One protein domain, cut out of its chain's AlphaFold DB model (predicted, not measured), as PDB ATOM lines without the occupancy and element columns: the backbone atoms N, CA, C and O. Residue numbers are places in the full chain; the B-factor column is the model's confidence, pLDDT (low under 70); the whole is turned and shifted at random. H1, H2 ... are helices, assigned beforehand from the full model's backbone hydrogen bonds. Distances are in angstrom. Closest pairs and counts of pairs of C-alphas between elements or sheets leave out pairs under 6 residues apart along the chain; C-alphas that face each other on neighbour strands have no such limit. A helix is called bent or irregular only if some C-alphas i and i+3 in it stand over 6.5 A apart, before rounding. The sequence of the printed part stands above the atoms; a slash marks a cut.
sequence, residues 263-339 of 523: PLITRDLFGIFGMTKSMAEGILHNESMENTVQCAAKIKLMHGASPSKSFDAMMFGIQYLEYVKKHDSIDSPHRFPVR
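What this domain is: This is residues 263 to 339 of the 523 residues of the protein "DNA polymerase" of Albugo candida (UniProt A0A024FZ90). One long helix, H4, lies along the longest axis of the model and folds back from H3 as a crossed helical hairpin, while two short helices, H1 and H2, pack on H3 away from H4. The link between the short helices dips in to pack on H4 with Ile 272, Phe 273 and Gly 274, and a tail without a named element loops back from the far end of H4. The printed part has 77 residues with four named helices, in the order H1, H2, H3, H4, and no named strand; the class is all helix. It is compact, with a radius of gyration of the C-alphas of 12.1 A and spans of 34 by 25 by 18 A.

How they stand to each other: H4, residues 309 to 327, touches H3, residues 292 to 305, with residues 311 to 318 alone. Their closest C-alphas, those of His 303 and Phe 311, are 6.0 A apart, and the two helices form a hairpin at a steep tilt of 43 degrees, opposite ways. H3 is the hub, touching three other helices. With residues 292 to 295 alone it touches H1, residues 263 to 270, at a steep tilt of 48 degrees, the same way; their closest C-alphas, those of Ile 265 and Thr 292, are 6.4 A apart. With residues 295 to 299 alone it touches H2, residues 277 to 284, about perpendicular at 83 degrees; the closest C-alphas, of Ile 283 and Cys 295, are 6.9 A apart. H1 and H2 touch at a steep tilt of 64 degrees, opposite ways, with the C-alphas of Leu 269 and Ala 280 closest at 6.3 A. The packing of these four helices is mostly crossed, with no touching pair at a shallow tilt. H1 and H2 are both apart from H4. In H1, H2 and H3 every O i to N i+4 pair is within hydrogen-bond range; in H4, 13 of 15 are.

Where its parts are: H4 is 27.4 A from first to last C-alpha, from C-alpha 309 at (156.619, 202.689, 156.694) to C-alpha 327 at (182.993, 209.832, 158.176). It is neither bent nor irregular, but only just: C-alphas 310 and 313 are 6.1 A apart. H3 is 19.8 A long, and H1 and H2 are each 10.7 A long. H1 begins with C-alpha 263 at (174.423, 182.814, 158.752).

The domain as a whole: The two C-alphas farthest apart, those of Asn 286 and Ser 329, are 35.6 A apart. The printed part has no cut. The link from H3 to H4, three residues, is tight, and those from H1 to H2 and from H2 to H3 are short. Residues 304 to 309 stand free. Residues 328 to 339 hold no named element, and their C-alphas lie 9 to 21 A from the mean of the C-alphas. The mean pLDDT of the printed part is 80.5; residues 263 to 264, residue 286 and residues 329 to 337 are under 70.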
ATOM      1  N   PRO A 263     174.585 182.150 157.452       64.56
ATOM      2  CA  PRO A 263     174.423 182.814 158.752       64.56
ATOM      3  C   PRO A 263     175.135 184.168 158.859       64.56
ATOM      4  O   PRO A 263     174.695 185.032 159.612       64.56
ATOM      5  N   LEU A 264     176.215 184.369 158.095       69.00
ATOM      6  CA  LEU A 264     176.998 185.610 158.111       69.00
ATOM      7  C   LEU A 264     176.225 186.777 157.490       69.00
ATOM      8  O   LEU A 264     176.062 187.805 158.134       69.00
ATOM      9  N   ILE A 265     175.673 186.592 156.288       76.19
ATOM     10  CA  ILE A 265     174.902 187.643 155.605       76.19
ATOM     11  C   ILE A 265     173.631 187.966 156.394       76.19
ATOM     12  O   ILE A 265     173.263 189.126 156.537       76.19
ATOM     13  N   THR A 266     172.987 186.942 156.958       78.19
ATOM     14  CA  THR A 266     171.802 187.130 157.805       78.19
ATOM     15  C   THR A 266     172.135 187.992 159.027       78.19
ATOM     16  O   THR A 266     171.390 188.908 159.362       78.19
ATOM     17  N   ARG A 267     173.290 187.757 159.666       77.31
ATOM     18  CA  ARG A 267     173.770 188.592 160.771       77.31
ATOM     19  C   ARG A 267     174.044 190.028 160.338       77.31
ATOM     20  O   ARG A 267     173.599 190.943 161.020       77.31
ATOM     21  N   ASP A 268     174.724 190.219 159.214       79.06
ATOM     22  CA  ASP A 268     175.020 191.559 158.704       79.06
ATOM     23  C   ASP A 268     173.739 192.324 158.329       79.06
ATOM     24  O   ASP A 268     173.676 193.538 158.503       79.06
ATOM     25  N   LEU A 269     172.685 191.630 157.880       85.50
ATOM     26  CA  LEU A 269     171.369 192.236 157.656       85.50
ATOM     27  C   LEU A 269     170.718 192.704 158.956       85.50
ATOM     28  O   LEU A 269     170.174 193.805 158.986       85.50
ATOM     29  N   PHE A 270     170.814 191.929 160.041       85.00
ATOM     30  CA  PHE A 270     170.418 192.404 161.374       85.00
ATOM     31  C   PHE A 270     171.308 193.542 161.888       85.00
ATOM     32  O   PHE A 270     170.954 194.208 162.853       85.00
ATOM     33  N   GLY A 271     172.429 193.806 161.214       83.31
ATOM     34  CA  GLY A 271     173.229 195.016 161.347       83.31
ATOM     35  C   GLY A 271     172.502 196.304 160.915       83.31
ATOM     36  O   GLY A 271     172.901 197.408 161.288       83.31
ATOM     37  N   ILE A 272     171.426 196.193 160.132       89.56
ATOM     38  CA  ILE A 272     170.680 197.328 159.584       89.56
ATOM     39  C   ILE A 272     169.520 197.681 160.524       89.56
ATOM     40  O   ILE A 272     168.629 196.863 160.764       89.56
ATOM     41  N   PHE A 273     169.494 198.921 161.029       90.75
ATOM     42  CA  PHE A 273     168.359 199.423 161.815       90.75
ATOM     43  C   PHE A 273     167.051 199.230 161.039       90.75
ATOM     44  O   PHE A 273     166.997 199.517 159.851       90.75
ATOM     45  N   GLY A 274     165.993 198.753 161.697       90.06
ATOM     46  CA  GLY A 274     164.710 198.478 161.044       90.06
ATOM     47  C   GLY A 274     164.574 197.066 160.462       90.06
ATOM     48  O   GLY A 274     163.475 196.691 160.060       90.06
ATOM     49  N   MET A 275     165.650 196.272 160.429       89.81
ATOM     50  CA  MET A 275     165.597 194.890 159.955       89.81
ATOM     51  C   MET A 275     164.885 193.978 160.963       89.81
ATOM     52  O   MET A 275     165.225 193.946 162.145       89.81
ATOM     53  N   THR A 276     163.931 193.183 160.480       87.50
ATOM     54  CA  THR A 276     163.276 192.104 161.245       87.50
ATOM     55  C   THR A 276     163.655 190.738 160.674       87.50
ATOM     56  O   THR A 276     164.209 190.658 159.575       87.50
ATOM     57  N   LYS A 277     163.364 189.646 161.400       83.56
ATOM     58  CA  LYS A 277     163.683 188.283 160.930       83.56
ATOM     59  C   LYS A 277     162.950 187.979 159.625       83.56
ATOM     60  O   LYS A 277     163.596 187.595 158.654       83.56
ATOM     61  N   SER A 278     161.643 188.242 159.571       84.50
ATOM     62  CA  SER A 278     160.846 188.011 158.360       84.50
ATOM     63  C   SER A 278     161.317 188.847 157.163       84.50
ATOM     64  O   SER A 278     161.314 188.366 156.030       84.50
ATOM     65  N   MET A 279     161.775 190.083 157.393       86.81
ATOM     66  CA  MET A 279     162.332 190.933 156.334       86.81
ATOM     67  C   MET A 279     163.667 190.404 155.817       86.81
ATOM     68  O   MET A 279     163.844 190.314 154.603       86.81
ATOM     69  N   ALA A 280     164.584 190.024 156.711       87.38
ATOM     70  CA  ALA A 280     165.866 189.440 156.325       87.38
ATOM     71  C   ALA A 280     165.655 188.153 155.512       87.38
ATOM     72  O   ALA A 280     166.270 187.971 154.461       87.38
ATOM     73  N   GLU A 281     164.716 187.306 155.942       85.56
ATOM     74  CA  GLU A 281     164.289 186.116 155.206       85.56
ATOM     75  C   GLU A 281     163.730 186.447 153.826       85.56
ATOM     76  O   GLU A 281     164.185 185.874 152.838       85.56
ATOM     77  N   GLY A 282     162.817 187.414 153.729       86.00
ATOM     78  CA  GLY A 282     162.252 187.850 152.453       86.00
ATOM     79  C   GLY A 282     163.290 188.432 151.486       86.00
ATOM     80  O   GLY A 282     163.197 188.216 150.278       86.00
ATOM     81  N   ILE A 283     164.303 189.136 151.997       86.94
ATOM     82  CA  ILE A 283     165.395 189.700 151.188       86.94
ATOM     83  C   ILE A 283     166.297 188.593 150.638       86.94
ATOM     84  O   ILE A 283     166.693 188.656 149.473       86.94
ATOM     85  N   LEU A 284     166.599 187.585 151.453       86.25
ATOM     86  CA  LEU A 284     167.470 186.468 151.088       86.25
ATOM     87  C   LEU A 284     166.742 185.356 150.313       86.25
ATOM     88  O   LEU A 284     167.383 184.468 149.752       86.25
ATOM     89  N   HIS A 285     165.410 185.388 150.258       81.88
ATOM     90  CA  HIS A 285     164.617 184.385 149.559       81.88
ATOM     91  C   HIS A 285     164.881 184.407 148.039       81.88
ATOM     92  O   HIS A 285     164.758 185.446 147.388       81.88
ATOM     93  N   ASN A 286     165.172 183.232 147.463       61.22
ATOM     94  CA  ASN A 286     165.359 182.956 146.024       61.22
ATOM     95  C   ASN A 286     166.536 183.632 145.299       61.22
ATOM     96  O   ASN A 286     166.652 183.467 144.085       61.22
ATOM     97  N   GLU A 287     167.428 184.343 145.987       70.38
ATOM     98  CA  GLU A 287     168.566 185.006 145.345       70.38
ATOM     99  C   GLU A 287     169.865 184.714 146.094       70.38
ATOM    100  O   GLU A 287     169.938 184.824 147.317       70.38
ATOM    101  N   SER A 288     170.917 184.359 145.352       70.06
ATOM    102  CA  SER A 288     172.266 184.224 145.898       70.06
ATOM    103  C   SER A 288     172.869 185.612 146.119       70.06
ATOM    104  O   SER A 288     173.656 186.098 145.309       70.06
ATOM    105  N   MET A 289     172.459 186.274 147.199       77.81
ATOM    106  CA  MET A 289     173.136 187.482 147.659       77.81
ATOM    107  C   MET A 289     174.478 187.081 148.263       77.81
ATOM    108  O   MET A 289     174.539 186.215 149.132       77.81
ATOM    109  N   GLU A 290     175.553 187.694 147.783       74.12
ATOM    110  CA  GLU A 290     176.920 187.386 148.210       74.12
ATOM    111  C   GLU A 290     177.383 188.307 149.341       74.12
ATOM    112  O   GLU A 290     178.308 187.969 150.077       74.12
ATOM    113  N   ASN A 291     176.759 189.482 149.488       77.56
ATOM    114  CA  ASN A 291     177.132 190.462 150.505       77.56
ATOM    115  C   ASN A 291     176.001 191.450 150.856       77.56
ATOM    116  O   ASN A 291     174.992 191.589 150.161       77.56
ATOM    117  N   THR A 292     176.216 192.191 151.941       77.06
ATOM    118  CA  THR A 292     175.279 193.177 152.500       77.06
ATOM    119  C   THR A 292     175.068 194.394 151.597       77.06
ATOM    120  O   THR A 292     174.003 195.003 151.639       77.06
ATOM    121  N   VAL A 293     176.028 194.743 150.731       82.56
ATOM    122  CA  VAL A 293     175.882 195.861 149.777       82.56
ATOM    123  C   VAL A 293     174.817 195.537 148.729       82.56
ATOM    124  O   VAL A 293     173.962 196.375 148.442       82.56
ATOM    125  N   GLN A 294     174.818 194.310 148.200       85.56
ATOM    126  CA  GLN A 294     173.769 193.839 147.290       85.56
ATOM    127  C   GLN A 294     172.400 193.820 147.986       85.56
ATOM    128  O   GLN A 294     171.408 194.269 147.411       85.56
ATOM    129  N   CYS A 295     172.358 193.396 149.253       86.69
ATOM    130  CA  CYS A 295     171.132 193.427 150.048       86.69
ATOM    131  C   CYS A 295     170.611 194.860 150.245       86.69
ATOM    132  O   CYS A 295     169.430 195.117 150.024       86.69
ATOM    133  N   ALA A 296     171.482 195.816 150.584       88.12
ATOM    134  CA  ALA A 296     171.116 197.225 150.725       88.12
ATOM    135  C   ALA A 296     170.583 197.815 149.408       88.12
ATOM    136  O   ALA A 296     169.572 198.518 149.411       88.12
ATOM    137  N   ALA A 297     171.201 197.486 148.269       88.56
ATOM    138  CA  ALA A 297     170.707 197.894 146.954       88.56
ATOM    139  C   ALA A 297     169.311 197.318 146.657       88.56
ATOM    140  O   ALA A 297     168.433 198.044 146.188       88.56
ATOM    141  N   LYS A 298     169.070 196.043 146.987       89.31
ATOM    142  CA  LYS A 298     167.748 195.413 146.860       89.31
ATOM    143  C   LYS A 298     166.705 196.094 147.744       89.31
ATOM    144  O   LYS A 298     165.623 196.398 147.254       89.31
ATOM    145  N   ILE A 299     167.030 196.404 149.000       89.75
ATOM    146  CA  ILE A 299     166.128 197.136 149.906       89.75
ATOM    147  C   ILE A 299     165.756 198.500 149.307       89.75
ATOM    148  O   ILE A 299     164.575 198.840 149.261       89.75
ATOM    149  N   LYS A 300     166.735 199.247 148.774       91.00
ATOM    150  CA  LYS A 300     166.497 200.532 148.091       91.00
ATOM    151  C   LYS A 300     165.551 200.381 146.891       91.00
ATOM    152  O   LYS A 300     164.644 201.193 146.720       91.00
ATOM    153  N   LEU A 301     165.722 199.330 146.085       89.50
ATOM    154  CA  LEU A 301     164.830 199.028 144.958       89.50
ATOM    155  C   LEU A 301     163.411 198.668 145.421       89.50
ATOM    156  O   LEU A 301     162.439 199.160 144.851       89.50
ATOM    157  N   MET A 302     163.284 197.847 146.468       87.75
ATOM    158  CA  MET A 302     161.992 197.464 147.044       87.75
ATOM    159  C   MET A 302     161.244 198.677 147.610       87.75
ATOM    160  O   MET A 302     160.052 198.827 147.342       87.75
ATOM    161  N   HIS A 303     161.939 199.574 148.318       88.31
ATOM    162  CA  HIS A 303     161.365 200.830 148.820       88.31
ATOM    163  C   HIS A 303     160.900 201.745 147.684       88.31
ATOM    164  O   HIS A 303     159.791 202.268 147.742       88.31
ATOM    165  N   GLY A 304     161.698 201.880 146.619       87.12
ATOM    166  CA  GLY A 304     161.323 202.666 145.442       87.12
ATOM    167  C   GLY A 304     160.110 202.107 144.687       87.12
ATOM    168  O   GLY A 304     159.320 202.873 144.141       87.12
ATOM    169  N   ALA A 305     159.940 200.781 144.675       87.19
ATOM    170  CA  ALA A 305     158.798 200.119 144.043       87.19
ATOM    171  C   ALA A 305     157.523 200.169 144.904       87.19
ATOM    172  O   ALA A 305     156.419 200.262 144.368       87.19
ATOM    173  N   SER A 306     157.661 200.096 146.230       83.12
ATOM    174  CA  SER A 306     156.544 200.145 147.173       83.12
ATOM    175  C   SER A 306     156.959 200.873 148.457       83.12
ATOM    176  O   SER A 306     157.439 200.243 149.407       83.12
ATOM    177  N   PRO A 307     156.765 202.206 148.512       77.56
ATOM    178  CA  PRO A 307     157.038 202.973 149.715       77.56
ATOM    179  C   PRO A 307     156.141 202.470 150.846       77.56
ATOM    180  O   PRO A 307     154.913 202.556 150.774       77.56
ATOM    181  N   SER A 308     156.747 201.921 151.896       78.06
ATOM    182  CA  SER A 308     156.034 201.491 153.095       78.06
ATOM    183  C   SER A 308     156.781 201.959 154.337       78.06
ATOM    184  O   SER A 308     158.010 201.982 154.354       78.06
ATOM    185  N   LYS A 309     156.038 202.263 155.408       73.94
ATOM    186  CA  LYS A 309     156.619 202.689 156.694       73.94
ATOM    187  C   LYS A 309     157.606 201.675 157.270       73.94
ATOM    188  O   LYS A 309     158.541 202.046 157.966       73.94
ATOM    189  N   SER A 310     157.400 200.393 156.968       71.56
ATOM    190  CA  SER A 310     158.303 199.319 157.379       71.56
ATOM    191  C   SER A 310     159.672 199.421 156.698       71.56
ATOM    192  O   SER A 310     160.680 199.059 157.295       71.56
ATOM    193  N   PHE A 311     159.724 199.940 155.467       84.56
ATOM    194  CA  PHE A 311     160.979 200.191 154.762       84.56
ATOM    195  C   PHE A 311     161.643 201.503 155.188       84.56
ATOM    196  O   PHE A 311     162.863 201.581 155.118       84.56
ATOM    197  N   ASP A 312     160.900 202.500 155.678       88.75
ATOM    198  CA  ASP A 312     161.479 203.791 156.083       88.75
ATOM    199  C   ASP A 312     162.527 203.638 157.203       88.75
ATOM    200  O   ASP A 312     163.587 204.263 157.151       88.75
ATOM    201  N   ALA A 313     162.288 202.746 158.173       91.69
ATOM    202  CA  ALA A 313     163.269 202.433 159.216       91.69
ATOM    203  C   ALA A 313     164.532 201.756 158.651       91.69
ATOM    204  O   ALA A 313     165.642 202.112 159.041       91.69
ATOM    205  N   MET A 314     164.375 200.828 157.697       91.69
ATOM    206  CA  MET A 314     165.506 200.186 157.007       91.69
ATOM    207  C   MET A 314     166.291 201.163 156.136       91.69
ATOM    208  O   MET A 314     167.517 201.099 156.088       91.69
ATOM    209  N   MET A 315     165.601 202.089 155.472       92.31
ATOM    210  CA  MET A 315     166.230 203.138 154.679       92.31
ATOM    211  C   MET A 315     167.082 204.051 155.556       92.31
ATOM    212  O   MET A 315     168.240 204.287 155.208       92.31
ATOM    213  N   PHE A 316     166.569 204.453 156.726       93.06
ATOM    214  CA  PHE A 316     167.378 205.134 157.735       93.06
ATOM    215  C   PHE A 316     168.592 204.294 158.138       93.06
ATOM    216  O   PHE A 316     169.703 204.812 158.146       93.06
ATOM    217  N   GLY A 317     168.411 203.001 158.434       92.56
ATOM    218  CA  GLY A 317     169.512 202.113 158.814       92.56
ATOM    219  C   GLY A 317     170.626 202.070 157.767       92.56
ATOM    220  O   GLY A 317     171.797 202.213 158.110       92.56
ATOM    221  N   ILE A 318     170.268 201.952 156.486       92.38
ATOM    222  CA  ILE A 318     171.236 201.973 155.382       92.38
ATOM    223  C   ILE A 318     171.933 203.333 155.286       92.38
ATOM    224  O   ILE A 318     173.152 203.378 155.145       92.38
ATOM    225  N   GLN A 319     171.193 204.436 155.385       92.44
ATOM    226  CA  GLN A 319     171.764 205.783 155.306       92.44
ATOM    227  C   GLN A 319     172.673 206.102 156.489       92.44
ATOM    228  O   GLN A 319     173.722 206.706 156.295       92.44
ATOM    229  N   TYR A 320     172.308 205.673 157.696       92.38
ATOM    230  CA  TYR A 320     173.146 205.771 158.884       92.38
ATOM    231  C   TYR A 320     174.473 205.041 158.673       92.38
ATOM    232  O   TYR A 320     175.537 205.608 158.896       92.38
ATOM    233  N   LEU A 321     174.419 203.813 158.163       89.38
ATOM    234  CA  LEU A 321     175.600 203.001 157.882       89.38
ATOM    235  C   LEU A 321     176.474 203.644 156.787       89.38
ATOM    236  O   LEU A 321     177.686 203.768 156.953       89.38
ATOM    237  N   GLU A 322     175.872 204.149 155.709       89.19
ATOM    238  CA  GLU A 322     176.570 204.920 154.667       89.19
ATOM    239  C   GLU A 322     177.203 206.211 155.214       89.19
ATOM    240  O   GLU A 322     178.312 206.572 154.813       89.19
ATOM    241  N   TYR A 323     176.532 206.888 156.148       90.19
ATOM    242  CA  TYR A 323     177.038 208.086 156.811       90.19
ATOM    243  C   TYR A 323     178.247 207.759 157.694       90.19
ATOM    244  O   TYR A 323     179.280 208.408 157.556       90.19
ATOM    245  N   VAL A 324     178.165 206.717 158.529       87.88
ATOM    246  CA  VAL A 324     179.302 206.222 159.326       87.88
ATOM    247  C   VAL A 324     180.494 205.937 158.410       87.88
ATOM    248  O   VAL A 324     181.558 206.508 158.604       87.88
ATOM    249  N   LYS A 325     180.291 205.180 157.321       84.94
ATOM    250  CA  LYS A 325     181.355 204.871 156.350       84.94
ATOM    251  C   LYS A 325     182.028 206.109 155.763       84.94
ATOM    252  O   LYS A 325     183.229 206.100 155.538       84.94
ATOM    253  N   LYS A 326     181.250 207.146 155.448       86.25
ATOM    254  CA  LYS A 326     181.765 208.386 154.850       86.25
ATOM    255  C   LYS A 326     182.629 209.183 155.830       86.25
ATOM    256  O   LYS A 326     183.512 209.920 155.397       86.25
ATOM    257  N   HIS A 327     182.318 209.090 157.118       83.69
ATOM    258  CA  HIS A 327     182.993 209.832 158.176       83.69
ATOM    259  C   HIS A 327     184.093 209.025 158.875       83.69
ATOM    260  O   HIS A 327     184.933 209.619 159.550       83.69
ATOM    261  N   ASP A 328     184.143 207.716 158.647       77.56
ATOM    262  CA  ASP A 328     185.259 206.864 159.032       77.56
ATOM    263  C   ASP A 328     186.386 206.942 157.998       77.56
ATOM    264  O   ASP A 328     186.178 206.878 156.789       77.56
ATOM    265  N   SER A 329     187.623 207.020 158.480       60.03
ATOM    266  CA  SER A 329     188.837 207.015 157.655       60.03
ATOM    267  C   SER A 329     189.244 205.616 157.161       60.03
ATOM    268  O   SER A 329     190.286 205.463 156.522       60.03
ATOM    269  N   ILE A 330     188.445 204.580 157.451       59.94
ATOM    270  CA  ILE A 330     188.743 203.184 157.113       59.94
ATOM    271  C   ILE A 330     188.140 202.845 155.743       59.94
ATOM    272  O   ILE A 330     187.006 202.376 155.621       59.94
ATOM    273  N   ASP A 331     188.939 203.045 154.695       51.09
ATOM    274  CA  ASP A 331     188.590 202.706 153.313       51.09
ATOM    275  C   ASP A 331     188.632 201.179 153.086       51.09
ATOM    276  O   ASP A 331     189.612 200.608 152.605       51.09
ATOM    277  N   SER A 332     187.546 200.478 153.432       54.00
ATOM    278  CA  SER A 332     187.309 199.109 152.957       54.00
ATOM    279  C   SER A 332     186.150 199.083 151.948       54.00
ATOM    280  O   SER A 332     184.982 199.244 152.325       54.00
ATOM    281  N   PRO A 333     186.419 198.875 150.644       51.47
ATOM    282  CA  PRO A 333     185.379 198.895 149.614       51.47
ATOM    283  C   PRO A 333     184.453 197.668 149.662       51.47
ATOM    284  O   PRO A 333     183.341 197.735 149.143       51.47
ATOM    285  N   HIS A 334     184.872 196.573 150.306       48.31
ATOM    286  CA  HIS A 334     184.161 195.286 150.286       48.31
ATOM    287  C   HIS A 334     183.457 194.920 151.594       48.31
ATOM    288  O   HIS A 334     182.758 193.910 151.637       48.31
ATOM    289  N   ARG A 335     183.616 195.721 152.654       53.34
ATOM    290  CA  ARG A 335     182.970 195.470 153.943       53.34
ATOM    291  C   ARG A 335     181.861 196.487 154.182       53.34
ATOM    292  O   ARG A 335     182.025 197.682 153.915       53.34
ATOM    293  N   PHE A 336     180.720 195.995 154.653       54.62
ATOM    294  CA  PHE A 336     179.673 196.863 155.164       54.62
ATOM    295  C   PHE A 336     180.204 197.573 156.424       54.62
ATOM    296  O   PHE A 336     180.920 196.937 157.203       54.62
ATOM    297  N   PRO A 337     179.951 198.879 156.591       63.22
ATOM    298  CA  PRO A 337     180.457 199.639 157.728       63.22
ATOM    299  C   PRO A 337     179.966 199.039 159.046       63.22
ATOM    300  O   PRO A 337     178.821 198.603 159.154       63.22
ATOM    301  N   VAL A 338     180.867 198.996 160.025       72.62
ATOM    302  CA  VAL A 338     180.569 198.562 161.391       72.62
ATOM    303  C   VAL A 338     179.954 199.742 162.126       72.62
ATOM    304  O   VAL A 338     180.431 200.867 161.982       72.62
ATOM    305  N   ARG A 339     178.904 199.512 162.917       82.56
ATOM    306  CA  ARG A 339     178.305 200.600 163.689       82.56
ATOM    307  C   ARG A 339     179.272 201.064 164.765       82.56
ATOM    308  O   ARG A 339     179.924 200.264 165.441       82.56
TER     309      ARG A 339